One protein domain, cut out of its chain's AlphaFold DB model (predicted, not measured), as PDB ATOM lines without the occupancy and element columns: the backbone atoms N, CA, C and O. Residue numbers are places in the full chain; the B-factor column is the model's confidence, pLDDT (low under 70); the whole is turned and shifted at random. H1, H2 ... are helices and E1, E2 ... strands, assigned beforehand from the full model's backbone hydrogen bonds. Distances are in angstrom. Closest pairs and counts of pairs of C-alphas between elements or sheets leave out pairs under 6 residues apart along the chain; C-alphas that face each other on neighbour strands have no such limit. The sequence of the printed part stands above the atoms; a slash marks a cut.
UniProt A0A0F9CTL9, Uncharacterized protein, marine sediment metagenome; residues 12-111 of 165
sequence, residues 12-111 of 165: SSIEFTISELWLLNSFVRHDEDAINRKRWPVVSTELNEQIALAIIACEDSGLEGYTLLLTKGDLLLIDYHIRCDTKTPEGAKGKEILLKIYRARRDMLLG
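This is residues 12 to 111 of the 165 residues of an uncharacterized protein of marine sediment metagenome (UniProt A0A0F9CTL9). A two-stranded antiparallel ribbon, E1 and E2, sits between two helical hairpins, with H2 running alongside E2 and H4 alongside E1. The other helix of each hairpin, H1 and H3, lies nearer the middle, and these two meet at their ends to make a corner, while residues 28 to 44 form a wide loop between H1 and H2. The printed part has 100 residues, with four named helices and two named strands in the order E1, H1, H2, E2, H3, H4, and its class is mostly helix. It is compact, with a radius of gyration of the C-alphas of 13.1 A and spans of 38 by 32 by 25 A.

E1, residues 12 to 17, begins at C-alpha 12 at (-46.237, 54.526, -32.562) and is 16.3 A long. H1, residues 18 to 27, measures 14.8 A. H2, residues 45 to 61, begins at C-alpha 45 at (-59.467, 46.013, -41.923) and is 24.1 A long. E2, residues 65 to 71, measures 19.1 A, and H3, residues 72 to 81, 14.7 A. H4, residues 94 to 110, is 24.1 A long and ends at C-alpha 110 at (-40.638, 52.583, -21.386).

E1 and E2 are antiparallel neighbours with 150 degrees between their directions; N 12 and O 70 are 2.8 A apart and N 68 and O 14 are 2.9 A apart, both within hydrogen-bond range. H1 and H2 form a helical hairpin: they touch at a shallow tilt of 27 degrees, opposite ways, and their closest C-alphas, those of Leu 21 and Ile 51, are 6.3 A apart. The closest C-alphas of H2 and E2, those of Ala 54 and Tyr 66, are 6.0 A apart. H1 and H3 only just touch, with 3 pairs of C-alphas within 8 A, only at their ends; Phe 27 and His 81 have the closest C-alphas, 6.1 A apart, and the helices are about perpendicular at 78 degrees. H3 and H4 form the second helical hairpin, at a shallow tilt of 28 degrees, opposite ways; H4 touches H3 with residues 98 to 105 alone, and the closest C-alphas, those of Leu 75 and Ile 101, are 5.9 A apart. The closest C-alphas of E1 and H4, those of Ser 12 and Ala 104, are 6.1 A apart. H2 and H4 are apart. Every O i to N i+4 pair is within hydrogen-bond range in H2, H3 and H4, and 5 of 6 are in H1.

The two C-alphas farthest apart, those of Arg 37 and Gly 62, are 39.3 A apart. The printed part has no cut. The links H1 to H2, of 17 residues, and H3 to H4, of 12 residues, are long; the other three are tight. The mean pLDDT of the printed part is 88.1, and residues 30 to 41 are under 70.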
ATOM      1  N   SER A  12     -47.657  54.444 -32.217       91.94
ATOM      2  CA  SER A  12     -46.237  54.526 -32.562       91.94
ATOM      3  C   SER A  12     -46.085  54.759 -34.058       91.94
ATOM      4  O   SER A  12     -46.732  54.099 -34.866       91.94
ATOM      5  N   SER A  13     -45.232  55.716 -34.407       94.25
ATOM      6  CA  SER A  13     -44.878  56.034 -35.786       94.25
ATOM      7  C   SER A  13     -43.755  55.109 -36.247       94.25
ATOM      8  O   SER A  13     -42.682  55.112 -35.637       94.25
ATOM      9  N   ILE A  14     -43.995  54.306 -37.284       96.00
ATOM     10  CA  ILE A  14     -43.007  53.370 -37.830       96.00
ATOM     11  C   ILE A  14     -42.925  53.531 -39.344       96.00
ATOM     12  O   ILE A  14     -43.922  53.393 -40.049       96.00
ATOM     13  N   GLU A  15     -41.717  53.777 -39.836       96.81
ATOM     14  CA  GLU A  15     -41.414  53.807 -41.263       96.81
ATOM     15  C   GLU A  15     -41.230  52.391 -41.817       96.81
ATOM     16  O   GLU A  15     -40.474  51.580 -41.264       96.81
ATOM     17  N   PHE A  16     -41.887  52.111 -42.938       97.06
ATOM     18  CA  PHE A  16     -41.755  50.882 -43.709       97.06
ATOM     19  C   PHE A  16     -41.323  51.199 -45.133       97.06
ATOM     20  O   PHE A  16     -41.851  52.118 -45.750       97.06
ATOM     21  N   THR A  17     -40.391  50.421 -45.674       97.06
ATOM     22  CA  THR A  17     -40.053  50.498 -47.098       97.06
ATOM     23  C   THR A  17     -41.194  49.939 -47.944       97.06
ATOM     24  O   THR A  17     -42.014  49.156 -47.459       97.06
ATOM     25  N   ILE A  18     -41.231  50.280 -49.232       95.75
ATOM     26  CA  ILE A  18     -42.250  49.763 -50.154       95.75
ATOM     27  C   ILE A  18     -42.291  48.225 -50.173       95.75
ATOM     28  O   ILE A  18     -43.363  47.625 -50.107       95.75
ATOM     29  N   SER A  19     -41.129  47.567 -50.144       95.44
ATOM     30  CA  SER A  19     -41.044  46.106 -50.069       95.44
ATOM     31  C   SER A  19     -41.622  45.566 -48.757       95.44
ATOM     32  O   SER A  19     -42.276  44.522 -48.744       95.44
ATOM     33  N   GLU A  20     -41.386  46.248 -47.631       96.31
ATOM     34  CA  GLU A  20     -41.954  45.857 -46.337       96.31
ATOM     35  C   GLU A  20     -43.476  46.048 -46.301       96.31
ATOM     36  O   GLU A  20     -44.168  45.213 -45.721       96.31
ATOM     37  N   LEU A  21     -44.007  47.088 -46.950       95.50
ATOM     38  CA  LEU A  21     -45.451  47.301 -47.091       95.50
ATOM     39  C   LEU A  21     -46.108  46.177 -47.905       95.50
ATOM     40  O   LEU A  21     -47.130  45.634 -47.484       95.50
ATOM     41  N   TRP A  22     -45.494  45.749 -49.012       93.75
ATOM     42  CA  TRP A  22     -45.954  44.590 -49.788       93.75
ATOM     43  C   TRP A  22     -45.929  43.287 -48.982       93.75
ATOM     44  O   TRP A  22     -46.861  42.473 -49.055       93.75
ATOM     45  N   LEU A  23     -44.893  43.104 -48.158       93.62
ATOM     46  CA  LEU A  23     -44.833  41.993 -47.218       93.62
ATOM     47  C   LEU A  23     -45.991  42.073 -46.211       93.62
ATOM     48  O   LEU A  23     -46.716  41.095 -46.053       93.62
ATOM     49  N   LEU A  24     -46.217  43.225 -45.576       93.62
ATOM     50  CA  LEU A  24     -47.320  43.419 -44.629       93.62
ATOM     51  C   LEU A  24     -48.685  43.127 -45.267       93.62
ATOM     52  O   LEU A  24     -49.481  42.399 -44.675       93.62
ATOM     53  N   ASN A  25     -48.921  43.599 -46.490       91.50
ATOM     54  CA  ASN A  25     -50.160  43.358 -47.234       91.50
ATOM     55  C   ASN A  25     -50.448  41.859 -47.459       91.50
ATOM     56  O   ASN A  25     -51.600  41.435 -47.498       91.50
ATOM     57  N   SER A  26     -49.408  41.024 -47.553       87.94
ATOM     58  CA  SER A  26     -49.567  39.571 -47.725       87.94
ATOM     59  C   SER A  26     -50.108  38.863 -46.471       87.94
ATOM     60  O   SER A  26     -50.659  37.760 -46.564       87.94
ATOM     61  N   PHE A  27     -49.947  39.486 -45.300       86.38
ATOM     62  CA  PHE A  27     -50.242  38.897 -43.992       86.38
ATOM     63  C   PHE A  27     -51.404  39.578 -43.263       86.38
ATOM     64  O   PHE A  27     -52.194  38.900 -42.608       86.38
ATOM     65  N   VAL A  28     -51.533  40.899 -43.378       83.31
ATOM     66  CA  VAL A  28     -52.628  41.658 -42.767       83.31
ATOM     67  C   VAL A  28     -53.850  41.559 -43.674       83.31
ATOM     68  O   VAL A  28     -53.900  42.205 -44.715       83.31
ATOM     69  N   ARG A  29     -54.829  40.733 -43.292       72.06
ATOM     70  CA  ARG A  29     -56.074  40.516 -44.049       72.06
ATOM     71  C   ARG A  29     -57.265  41.248 -43.423       72.06
ATOM     72  O   ARG A  29     -57.277  41.481 -42.215       72.06
ATOM     73  N   HIS A  30     -58.263  41.544 -44.258       65.81
ATOM     74  CA  HIS A  30     -59.555  42.145 -43.889       65.81
ATOM     75  C   HIS A  30     -60.616  41.111 -43.452       65.81
ATOM     76  O   HIS A  30     -61.611  41.455 -42.816       65.81
ATOM     77  N   ASP A  31     -60.420  39.833 -43.786       59.81
ATOM     78  CA  ASP A  31     -61.410  38.776 -43.560       59.81
ATOM     79  C   ASP A  31     -61.383  38.276 -42.106       59.81
ATOM     80  O   ASP A  31     -60.649  37.339 -41.803       59.81
ATOM     81  N   GLU A  32     -62.157  38.934 -41.224       55.81
ATOM     82  CA  GLU A  32     -62.842  38.402 -40.011       55.81
ATOM     83  C   GLU A  32     -62.991  39.417 -38.846       55.81
ATOM     84  O   GLU A  32     -63.267  39.021 -37.707       55.81
ATOM     85  N   ASP A  33     -62.864  40.732 -39.077       56.44
ATOM     86  CA  ASP A  33     -62.951  41.732 -37.990       56.44
ATOM     87  C   ASP A  33     -64.222  41.600 -37.129       56.44
ATOM     88  O   ASP A  33     -64.177  41.755 -35.907       56.44
ATOM     89  N   ALA A  34     -65.347  41.217 -37.737       55.62
ATOM     90  CA  ALA A  34     -66.634  41.077 -37.056       55.62
ATOM     91  C   ALA A  34     -66.730  39.877 -36.083       55.62
ATOM     92  O   ALA A  34     -67.612  39.861 -35.221       55.62
ATOM     93  N   ILE A  35     -65.860  38.862 -36.200       57.09
ATOM     94  CA  ILE A  35     -65.945  37.601 -35.425       57.09
ATOM     95  C   ILE A  35     -64.861  37.525 -34.339       57.09
ATOM     96  O   ILE A  35     -64.935  36.703 -33.416       57.09
ATOM     97  N   ASN A  36     -63.865  38.409 -34.380       57.91
ATOM     98  CA  ASN A  36     -62.706  38.303 -33.513       57.91
ATOM     99  C   ASN A  36     -63.001  38.727 -32.058       57.91
ATOM    100  O   ASN A  36     -62.823  39.869 -31.652       57.91
ATOM    101  N   ARG A  37     -63.402  37.759 -31.223       63.75
ATOM    102  CA  ARG A  37     -63.598  37.934 -29.767       63.75
ATOM    103  C   ARG A  37     -62.294  37.934 -28.959       63.75
ATOM    104  O   ARG A  37     -62.336  37.916 -27.727       63.75
ATOM    105  N   LYS A  38     -61.128  37.861 -29.608       65.19
ATOM    106  CA  LYS A  38     -59.844  37.825 -28.899       65.19
ATOM    107  C   LYS A  38     -59.528  39.204 -28.330       65.19
ATOM    108  O   LYS A  38     -59.887  40.234 -28.883       65.19
ATOM    109  N   ARG A  39     -58.781  39.216 -27.222       67.19
ATOM    110  CA  ARG A  39     -58.297  40.449 -26.579       67.19
ATOM    111  C   ARG A  39     -57.448  41.323 -27.515       67.19
ATOM    112  O   ARG A  39     -57.334  42.516 -27.265       67.19
ATOM    113  N   TRP A  40     -56.836  40.720 -28.533       67.69
ATOM    114  CA  TRP A  40     -55.997  41.397 -29.516       67.69
ATOM    115  C   TRP A  40     -56.411  41.002 -30.935       67.69
ATOM    116  O   TRP A  40     -56.784  39.838 -31.144       67.69
ATOM    117  N   PRO A  41     -56.346  41.945 -31.890       66.81
ATOM    118  CA  PRO A  41     -56.724  41.682 -33.265       66.81
ATOM    119  C   PRO A  41     -55.766  40.660 -33.895       66.81
ATOM    120  O   PRO A  41     -54.553  40.746 -33.724       66.81
ATOM    121  N   VAL A  42     -56.316  39.663 -34.592       73.19
ATOM    122  CA  VAL A  42     -55.563  38.776 -35.503       73.19
ATOM    123  C   VAL A  42     -55.827  39.131 -36.968       73.19
ATOM    124  O   VAL A  42     -55.208  38.567 -37.860       73.19
ATOM    125  N   VAL A  43     -56.738  40.071 -37.195       78.19
ATOM    126  CA  VAL A  43     -57.147  40.690 -38.457       78.19
ATOM    127  C   VAL A  43     -57.459  42.157 -38.148       78.19
ATOM    128  O   VAL A  43     -57.751  42.473 -36.989       78.19
ATOM    129  N   SER A  44     -57.261  43.040 -39.127       85.06
ATOM    130  CA  SER A  44     -57.532  44.475 -38.992       85.06
ATOM    131  C   SER A  44     -57.779  45.062 -40.377       85.06
ATOM    132  O   SER A  44     -56.844  45.213 -41.168       85.06
ATOM    133  N   THR A  45     -59.040  45.371 -40.669       85.88
ATOM    134  CA  THR A  45     -59.467  46.013 -41.923       85.88
ATOM    135  C   THR A  45     -58.872  47.407 -42.028       85.88
ATOM    136  O   THR A  45     -58.289  47.740 -43.049       85.88
ATOM    137  N   GLU A  46     -58.920  48.179 -40.940       88.62
ATOM    138  CA  GLU A  46     -58.332  49.520 -40.855       88.62
ATOM    139  C   GLU A  46     -56.838  49.499 -41.224       88.62
ATOM    140  O   GLU A  46     -56.385  50.258 -42.078       88.62
ATOM    141  N   LEU A  47     -56.061  48.585 -40.629       91.62
ATOM    142  CA  LEU A  47     -54.637  48.464 -40.941       91.62
ATOM    143  C   LEU A  47     -54.409  47.987 -42.381       91.62
ATOM    144  O   LEU A  47     -53.484  48.460 -43.038       91.62
ATOM    145  N   ASN A  48     -55.231  47.058 -42.876       92.31
ATOM    146  CA  ASN A  48     -55.154  46.595 -44.260       92.31
ATOM    147  C   ASN A  48     -55.389  47.748 -45.253       92.31
ATOM    148  O   ASN A  48     -54.608  47.906 -46.189       92.31
ATOM    149  N   GLU A  49     -56.397  48.590 -45.014       92.38
ATOM    150  CA  GLU A  49     -56.678  49.782 -45.822       92.38
ATOM    151  C   GLU A  49     -55.520  50.784 -45.775       92.38
ATOM    152  O   GLU A  49     -55.075  51.261 -46.820       92.38
ATOM    153  N   GLN A  50     -54.970  51.057 -44.588       94.31
ATOM    154  CA  GLN A  50     -53.813  51.946 -44.440       94.31
ATOM    155  C   GLN A  50     -52.587  51.438 -45.210       94.31
ATOM    156  O   GLN A  50     -51.917  52.225 -45.878       94.31
ATOM    157  N   ILE A  51     -52.305  50.131 -45.161       95.31
ATOM    158  CA  ILE A  51     -51.204  49.523 -45.923       95.31
ATOM    159  C   ILE A  51     -51.449  49.671 -47.428       95.31
ATOM    160  O   ILE A  51     -50.539  50.068 -48.153       95.31
ATOM    161  N   ALA A  52     -52.664  49.386 -47.904       94.81
ATOM    162  CA  ALA A  52     -52.998  49.506 -49.320       94.81
ATOM    163  C   ALA A  52     -52.830  50.948 -49.828       94.81
ATOM    164  O   ALA A  52     -52.217  51.169 -50.872       94.81
ATOM    165  N   LEU A  53     -53.310  51.934 -49.063       95.81
ATOM    166  CA  LEU A  53     -53.146  53.352 -49.391       95.81
ATOM    167  C   LEU A  53     -51.676  53.787 -49.368       95.81
ATOM    168  O   LEU A  53     -51.255  54.540 -50.244       95.81
ATOM    169  N   ALA A  54     -50.888  53.297 -48.408       96.81
ATOM    170  CA  ALA A  54     -49.458  53.582 -48.330       96.81
ATOM    171  C   ALA A  54     -48.694  53.037 -49.547       96.81
ATOM    172  O   ALA A  54     -47.857  53.742 -50.103       96.81
ATOM    173  N   ILE A  55     -49.019  51.820 -50.002       96.00
ATOM    174  CA  ILE A  55     -48.434  51.234 -51.217       96.00
ATOM    175  C   ILE A  55     -48.746  52.109 -52.432       96.00
ATOM    176  O   ILE A  55     -47.827  52.482 -53.155       96.00
ATOM    177  N   ILE A  56     -50.016  52.478 -52.633       97.00
ATOM    178  CA  ILE A  56     -50.422  53.335 -53.760       97.00
ATOM    179  C   ILE A  56     -49.686  54.675 -53.706       97.00
ATOM    180  O   ILE A  56     -49.141  55.115 -54.714       97.00
ATOM    181  N   ALA A  57     -49.601  55.300 -52.529       96.19
ATOM    182  CA  ALA A  57     -48.879  56.556 -52.365       96.19
ATOM    183  C   ALA A  57     -47.390  56.425 -52.733       96.19
ATOM    184  O   ALA A  57     -46.843  57.325 -53.375       96.19
ATOM    185  N   CYS A  58     -46.741  55.316 -52.359       96.25
ATOM    186  CA  CYS A  58     -45.359  55.041 -52.739       96.25
ATOM    187  C   CYS A  58     -45.189  54.862 -54.249       96.25
ATOM    188  O   CYS A  58     -44.297  55.484 -54.821       96.25
ATOM    189  N   GLU A  59     -46.047  54.071 -54.893       95.19
ATOM    190  CA  GLU A  59     -45.980  53.805 -56.338       95.19
ATOM    191  C   GLU A  59     -46.271  55.069 -57.165       95.19
ATOM    192  O   GLU A  59     -45.502  55.420 -58.059       95.19
ATOM    193  N   ASP A  60     -47.332  55.810 -56.828       96.81
ATOM    194  CA  ASP A  60     -47.758  56.994 -57.584       96.81
ATOM    195  C   ASP A  60     -46.781  58.170 -57.437       96.81
ATOM    196  O   ASP A  60     -46.612  58.970 -58.361       96.81
ATOM    197  N   SER A  61     -46.142  58.297 -56.268       94.31
ATOM    198  CA  SER A  61     -45.250  59.422 -55.948       94.31
ATOM    199  C   SER A  61     -43.761  59.063 -55.999       94.31
ATOM    200  O   SER A  61     -42.923  59.932 -55.758       94.31
ATOM    201  N   GLY A  62     -43.414  57.806 -56.296       93.00
ATOM    202  CA  GLY A  62     -42.032  57.319 -56.320       93.00
ATOM    203  C   GLY A  62     -41.334  57.351 -54.955       93.00
ATOM    204  O   GLY A  62     -40.137  57.629 -54.891       93.00
ATOM    205  N   LEU A  63     -42.067  57.122 -53.860       94.56
ATOM    206  CA  LEU A  63     -41.495  57.088 -52.509       94.56
ATOM    207  C   LEU A  63     -40.913  55.702 -52.210       94.56
ATOM    208  O   LEU A  63     -41.544  54.682 -52.471       94.56
ATOM    209  N   GLU A  64     -39.745  55.660 -51.571       94.62
ATOM    210  CA  GLU A  64     -39.087  54.401 -51.183       94.62
ATOM    211  C   GLU A  64     -39.743  53.723 -49.964       94.62
ATOM    212  O   GLU A  64     -39.504  52.543 -49.688       94.62
ATOM    213  N   GLY A  65     -40.591  54.454 -49.238       94.69
ATOM    214  CA  GLY A  65     -41.278  53.983 -48.043       94.69
ATOM    215  C   GLY A  65     -42.351  54.948 -47.548       94.69
ATOM    216  O   GLY A  65     -42.516  56.052 -48.072       94.69
ATOM    217  N   TYR A  66     -43.089  54.509 -46.532       97.38
ATOM    218  CA  TYR A  66     -44.176  55.251 -45.906       97.38
ATOM    219  C   TYR A  66     -44.187  55.027 -44.393       97.38
ATOM    220  O   TYR A  66     -43.858  53.948 -43.898       97.38
ATOM    221  N   THR A  67     -44.618  56.041 -43.650       97.25
ATOM    222  CA  THR A  67     -44.716  55.985 -42.189       97.25
ATOM    223  C   THR A  67     -46.143  55.687 -41.757       97.25
ATOM    224  O   THR A  67     -47.052  56.471 -42.024       97.25
ATOM    225  N   LEU A  68     -46.340  54.569 -41.058       96.38
ATOM    226  CA  LEU A  68     -47.631  54.168 -40.500       96.38
ATOM    227  C   LEU A  68     -47.727  54.536 -39.016       96.38
ATOM    228  O   LEU A  68     -46.753  54.421 -38.266       96.38
ATOM    229  N   LEU A  69     -48.922  54.942 -38.582       95.00
ATOM    230  CA  LEU A  69     -49.247  55.179 -37.174       95.00
ATOM    231  C   LEU A  69     -49.936  53.942 -36.607       95.00
ATOM    232  O   LEU A  69     -51.122  53.721 -36.824       95.00
ATOM    233  N   LEU A  70     -49.182  53.129 -35.877       94.00
ATOM    234  CA  LEU A  70     -49.639  51.825 -35.419       94.00
ATOM    235  C   LEU A  70     -50.060  51.864 -33.956       94.00
ATOM    236  O   LEU A  70     -49.304  52.293 -33.077       94.00
ATOM    237  N   THR A  71     -51.255  51.355 -33.674       92.56
ATOM    238  CA  THR A  71     -51.689  51.107 -32.301       92.56
ATOM    239  C   THR A  71     -50.967  49.890 -31.733       92.56
ATOM    240  O   THR A  71     -50.442  49.035 -32.449       92.56
ATOM    241  N   LYS A  72     -51.021  49.719 -30.411       90.88
ATOM    242  CA  LYS A  72     -50.539  48.484 -29.779       90.88
ATOM    243  C   LYS A  72     -51.202  47.212 -30.335       90.88
ATOM    244  O   LYS A  72     -50.568  46.158 -30.321       90.88
ATOM    245  N   GLY A  73     -52.461  47.295 -30.773       90.25
ATOM    246  CA  GLY A  73     -53.165  46.175 -31.396       90.25
ATOM    247  C   GLY A  73     -52.511  45.773 -32.714       90.25
ATOM    248  O   GLY A  73     -52.187  44.601 -32.890       90.25
ATOM    249  N   ASP A  74     -52.221  46.753 -33.565       92.75
ATOM    250  CA  ASP A  74     -51.570  46.555 -34.865       92.75
ATOM    251  C   ASP A  74     -50.170  45.961 -34.706       92.75
ATOM    252  O   ASP A  74     -49.821  44.990 -35.372       92.75
ATOM    253  N   LEU A  75     -49.392  46.467 -33.741       93.94
ATOM    254  CA  LEU A  75     -48.065  45.925 -33.436       93.94
ATOM    255  C   LEU A  75     -48.117  44.437 -33.059       93.94
ATOM    256  O   LEU A  75     -47.239  43.670 -33.446       93.94
ATOM    257  N   LEU A  76     -49.129  44.018 -32.291       91.75
ATOM    258  CA  LEU A  76     -49.298  42.617 -31.896       91.75
ATOM    259  C   LEU A  76     -49.834  41.747 -33.035       91.75
ATOM    260  O   LEU A  76     -49.464  40.579 -33.120       91.75
ATOM    261  N   LEU A  77     -50.676  42.303 -33.905       91.25
ATOM    262  CA  LEU A  77     -51.157  41.620 -35.101       91.25
ATOM    263  C   LEU A  77     -50.000  41.328 -36.061       91.25
ATOM    264  O   LEU A  77     -49.869  40.205 -36.545       91.25
ATOM    265  N   ILE A  78     -49.140  42.318 -36.305       93.50
ATOM    266  CA  ILE A  78     -47.975  42.165 -37.183       93.50
ATOM    267  C   ILE A  78     -47.001  41.129 -36.602       93.50
ATOM    268  O   ILE A  78     -46.568  40.235 -37.327       93.50
ATOM    269  N   ASP A  79     -46.710  41.201 -35.298       93.12
ATOM    270  CA  ASP A  79     -45.886  40.214 -34.572       93.12
ATOM    271  C   ASP A  79     -46.463  38.790 -34.658       93.12
ATOM    272  O   ASP A  79     -45.728  37.814 -34.782       93.12
ATOM    273  N   TYR A  80     -47.791  38.657 -34.633       89.94
ATOM    274  CA  TYR A  80     -48.456  37.360 -34.730       89.94
ATOM    275  C   TYR A  80     -48.282  36.699 -36.106       89.94
ATOM    276  O   TYR A  80     -48.134  35.478 -36.180       89.94
ATOM    277  N   HIS A  81     -48.311  37.480 -37.189       89.75
ATOM    278  CA  HIS A  81     -48.280  36.939 -38.552       89.75
ATOM    279  C   HIS A  81     -46.883  36.847 -39.161       89.75
ATOM    280  O   HIS A  81     -46.592  35.897 -39.893       89.75
ATOM    281  N   ILE A  82     -46.010  37.820 -38.897       91.62
ATOM    282  CA  ILE A  82     -44.686  37.866 -39.518       91.62
ATOM    283  C   ILE A  82     -43.729  36.938 -38.786       91.62
ATOM    284  O   ILE A  82     -43.478  37.066 -37.591       91.62
ATOM    285  N   ARG A  83     -43.101  36.037 -39.541       91.56
ATOM    286  CA  ARG A  83     -42.035  35.184 -39.026       91.56
ATOM    287  C   ARG A  83     -40.659  35.769 -39.330       91.56
ATOM    288  O   ARG A  83     -40.442  36.441 -40.336       91.56
ATOM    289  N   CYS A  84     -39.695  35.465 -38.464       91.44
ATOM    290  CA  CYS A  84     -38.306  35.920 -38.594       91.44
ATOM    291  C   CYS A  84     -37.637  35.441 -39.897       91.44
ATOM    292  O   CYS A  84     -36.804  36.145 -40.467       91.44
ATOM    293  N   ASP A  85     -38.011  34.252 -40.369       92.19
ATOM    294  CA  ASP A  85     -37.498  33.618 -41.584       92.19
ATOM    295  C   ASP A  85     -38.199  34.080 -42.874       92.19
ATOM    296  O   ASP A  85     -37.728  33.748 -43.963       92.19
ATOM    297  N   THR A  86     -39.267  34.882 -42.780       91.62
ATOM    298  CA  THR A  86     -39.996  35.393 -43.946       91.62
ATOM    299  C   THR A  86     -39.129  36.333 -44.780       91.62
ATOM    300  O   THR A  86     -38.467  37.231 -44.253       91.62
ATOM    301  N   LYS A  87     -39.162  36.147 -46.101       90.56
ATOM    302  CA  LYS A  87     -38.508  37.011 -47.085       90.56
ATOM    303  C   LYS A  87     -39.393  37.145 -48.312       90.56
ATOM    304  O   LYS A  87     -40.027  36.160 -48.691       90.56
ATOM    305  N   THR A  88     -39.395  38.313 -48.937       86.06
ATOM    306  CA  THR A  88     -40.073  38.508 -50.222       86.06
ATOM    307  C   THR A  88     -39.068  38.668 -51.367       86.06
ATOM    308  O   THR A  88     -37.920  39.058 -51.115       86.06
ATOM    309  N   PRO A  89     -39.454  38.355 -52.620       84.31
ATOM    310  CA  PRO A  89     -38.621  38.612 -53.798       84.31
ATOM    311  C   PRO A  89     -38.193  40.079 -53.934       84.31
ATOM    312  O   PRO A  89     -37.092  40.358 -54.399       84.31
ATOM    313  N   GLU A  90     -39.029  41.005 -53.465       82.25
ATOM    314  CA  GLU A  90     -38.821  42.458 -53.480       82.25
ATOM    315  C   GLU A  90     -37.809  42.922 -52.412       82.25
ATOM    316  O   GLU A  90     -37.515  44.111 -52.300       82.25
ATOM    317  N   GLY A  91     -37.263  41.996 -51.614       86.38
ATOM    318  CA  GLY A  91     -36.139  42.240 -50.708       86.38
ATOM    319  C   GLY A  91     -36.506  42.454 -49.239       86.38
ATOM    320  O   GLY A  91     -35.598  42.539 -48.407       86.38
ATOM    321  N   ALA A  92     -37.794  42.482 -48.885       92.75
ATOM    322  CA  ALA A  92     -38.213  42.645 -47.495       92.75
ATOM    323  C   ALA A  92     -37.875  41.414 -46.648       92.75
ATOM    324  O   ALA A  92     -38.014  40.270 -47.094       92.75
ATOM    325  N   LYS A  93     -37.466  41.643 -45.395       95.38
ATOM    326  CA  LYS A  93     -37.143  40.580 -44.433       95.38
ATOM    327  C   LYS A  93     -37.996  40.717 -43.181       95.38
ATOM    328  O   LYS A  93     -37.938  41.729 -42.489       95.38
ATOM    329  N   GLY A  94     -38.700  39.649 -42.815       94.00
ATOM    330  CA  GLY A  94     -39.558  39.624 -41.628       94.00
ATOM    331  C   GLY A  94     -38.804  39.963 -40.341       94.00
ATOM    332  O   GLY A  94     -39.320  40.688 -39.497       94.00
ATOM    333  N   LYS A  95     -37.539  39.537 -40.217       96.06
ATOM    334  CA  LYS A  95     -36.667  39.914 -39.091       96.06
ATOM    335  C   LYS A  95     -36.525  41.433 -38.911       96.06
ATOM    336  O   LYS A  95     -36.497  41.895 -37.774       96.06
ATOM    337  N   GLU A  96     -36.398  42.194 -39.996       96.19
ATOM    338  CA  GLU A  96     -36.211  43.652 -39.939       96.19
ATOM    339  C   GLU A  96     -37.501  44.336 -39.467       96.19
ATOM    340  O   GLU A  96     -37.460  45.136 -38.531       96.19
ATOM    341  N   ILE A  97     -38.651  43.902 -39.993       96.50
ATOM    342  CA  ILE A  97     -39.968  44.350 -39.523       96.50
ATOM    343  C   ILE A  97     -40.162  44.022 -38.039       96.50
ATOM    344  O   ILE A  97     -40.489  44.910 -37.256       96.50
ATOM    345  N   LEU A  98     -39.901  42.783 -37.611       96.62
ATOM    346  CA  LEU A  98     -40.047  42.387 -36.204       96.62
ATOM    347  C   LEU A  98     -39.190  43.252 -35.272       96.62
ATOM    348  O   LEU A  98     -39.654  43.637 -34.202       96.62
ATOM    349  N   LEU A  99     -37.972  43.625 -35.677       96.12
ATOM    350  CA  LEU A  99     -37.140  44.540 -34.891       96.12
ATOM    351  C   LEU A  99     -37.767  45.934 -34.758       96.12
ATOM    352  O   LEU A  99     -37.732  46.492 -33.660       96.12
ATOM    353  N   LYS A 100     -38.376  46.482 -35.821       96.56
ATOM    354  CA  LYS A 100     -39.134  47.746 -35.753       96.56
ATOM    355  C   LYS A 100     -40.306  47.630 -34.774       96.56
ATOM    356  O   LYS A 100     -40.451  48.465 -33.883       96.56
ATOM    357  N   ILE A 101     -41.074  46.543 -34.864       95.94
ATOM    358  CA  ILE A 101     -42.212  46.268 -33.976       95.94
ATOM    359  C   ILE A 101     -41.770  46.124 -32.512       95.94
ATOM    360  O   ILE A 101     -42.409  46.671 -31.611       95.94
ATOM    361  N   TYR A 102     -40.670  45.419 -32.241       94.00
ATOM    362  CA  TYR A 102     -40.155  45.252 -30.881       94.00
ATOM    363  C   TYR A 102     -39.652  46.564 -30.284       94.00
ATOM    364  O   TYR A 102     -39.927  46.829 -29.112       94.00
ATOM    365  N   ARG A 103     -38.970  47.400 -31.078       91.81
ATOM    366  CA  ARG A 103     -38.550  48.747 -30.659       91.81
ATOM    367  C   ARG A 103     -39.761  49.615 -30.328       91.81
ATOM    368  O   ARG A 103     -39.847  50.111 -29.213       91.81
ATOM    369  N   ALA A 104     -40.761  49.664 -31.206       92.06
ATOM    370  CA  ALA A 104     -41.993  50.408 -30.954       92.06
ATOM    371  C   ALA A 104     -42.729  49.935 -29.691       92.06
ATOM    372  O   ALA A 104     -43.160  50.741 -28.868       92.06
ATOM    373  N   ARG A 105     -42.831  48.617 -29.473       90.75
ATOM    374  CA  ARG A 105     -43.449  48.056 -28.258       90.75
ATOM    375  C   ARG A 105     -42.657  48.358 -26.991       90.75
ATOM    376  O   ARG A 105     -43.268  48.533 -25.936       90.75
ATOM    377  N   ARG A 106     -41.324  48.366 -27.073       87.44
ATOM    378  CA  ARG A 106     -40.444  48.796 -25.981       87.44
ATOM    379  C   ARG A 106     -40.697  50.268 -25.675       87.44
ATOM    380  O   ARG A 106     -40.916  50.591 -24.514       87.44
ATOM    381  N   ASP A 107     -40.748  51.116 -26.694       86.75
ATOM    382  CA  ASP A 107     -40.884  52.565 -26.532       86.75
ATOM    383  C   ASP A 107     -42.274  52.956 -26.005       86.75
ATOM    384  O   ASP A 107     -42.377  53.802 -25.126       86.75
ATOM    385  N   MET A 108     -43.343  52.259 -26.407       85.62
ATOM    386  CA  MET A 108     -44.669  52.391 -25.770       85.62
ATOM    387  C   MET A 108     -44.674  51.962 -24.292       85.62
ATOM    388  O   MET A 108     -45.549  52.329 -23.514       85.62
ATOM    389  N   LEU A 109     -43.750  51.092 -23.883       82.00
ATOM    390  CA  LEU A 109     -43.712  50.577 -22.516       82.00
ATOM    391  C   LEU A 109     -42.822  51.416 -21.595       82.00
ATOM    392  O   LEU A 109     -43.131  51.534 -20.410       82.00
ATOM    393  N   LEU A 110     -41.715  51.930 -22.129       79.44
ATOM    394  CA  LEU A 110     -40.638  52.583 -21.386       79.44
ATOM    395  C   LEU A 110     -40.482  54.073 -21.713       79.44
ATOM    396  O   LEU A 110     -39.735  54.758 -21.022       79.44
ATOM    397  N   GLY A 111     -41.194  54.575 -22.721       75.56
ATOM    398  CA  GLY A 111     -40.872  55.833 -23.385       75.56
ATOM    399  C   GLY A 111     -39.760  55.648 -24.427       75.56
ATOM    400  O   GLY A 111     -39.088  54.611 -24.434       75.56
TER     401      GLY A 111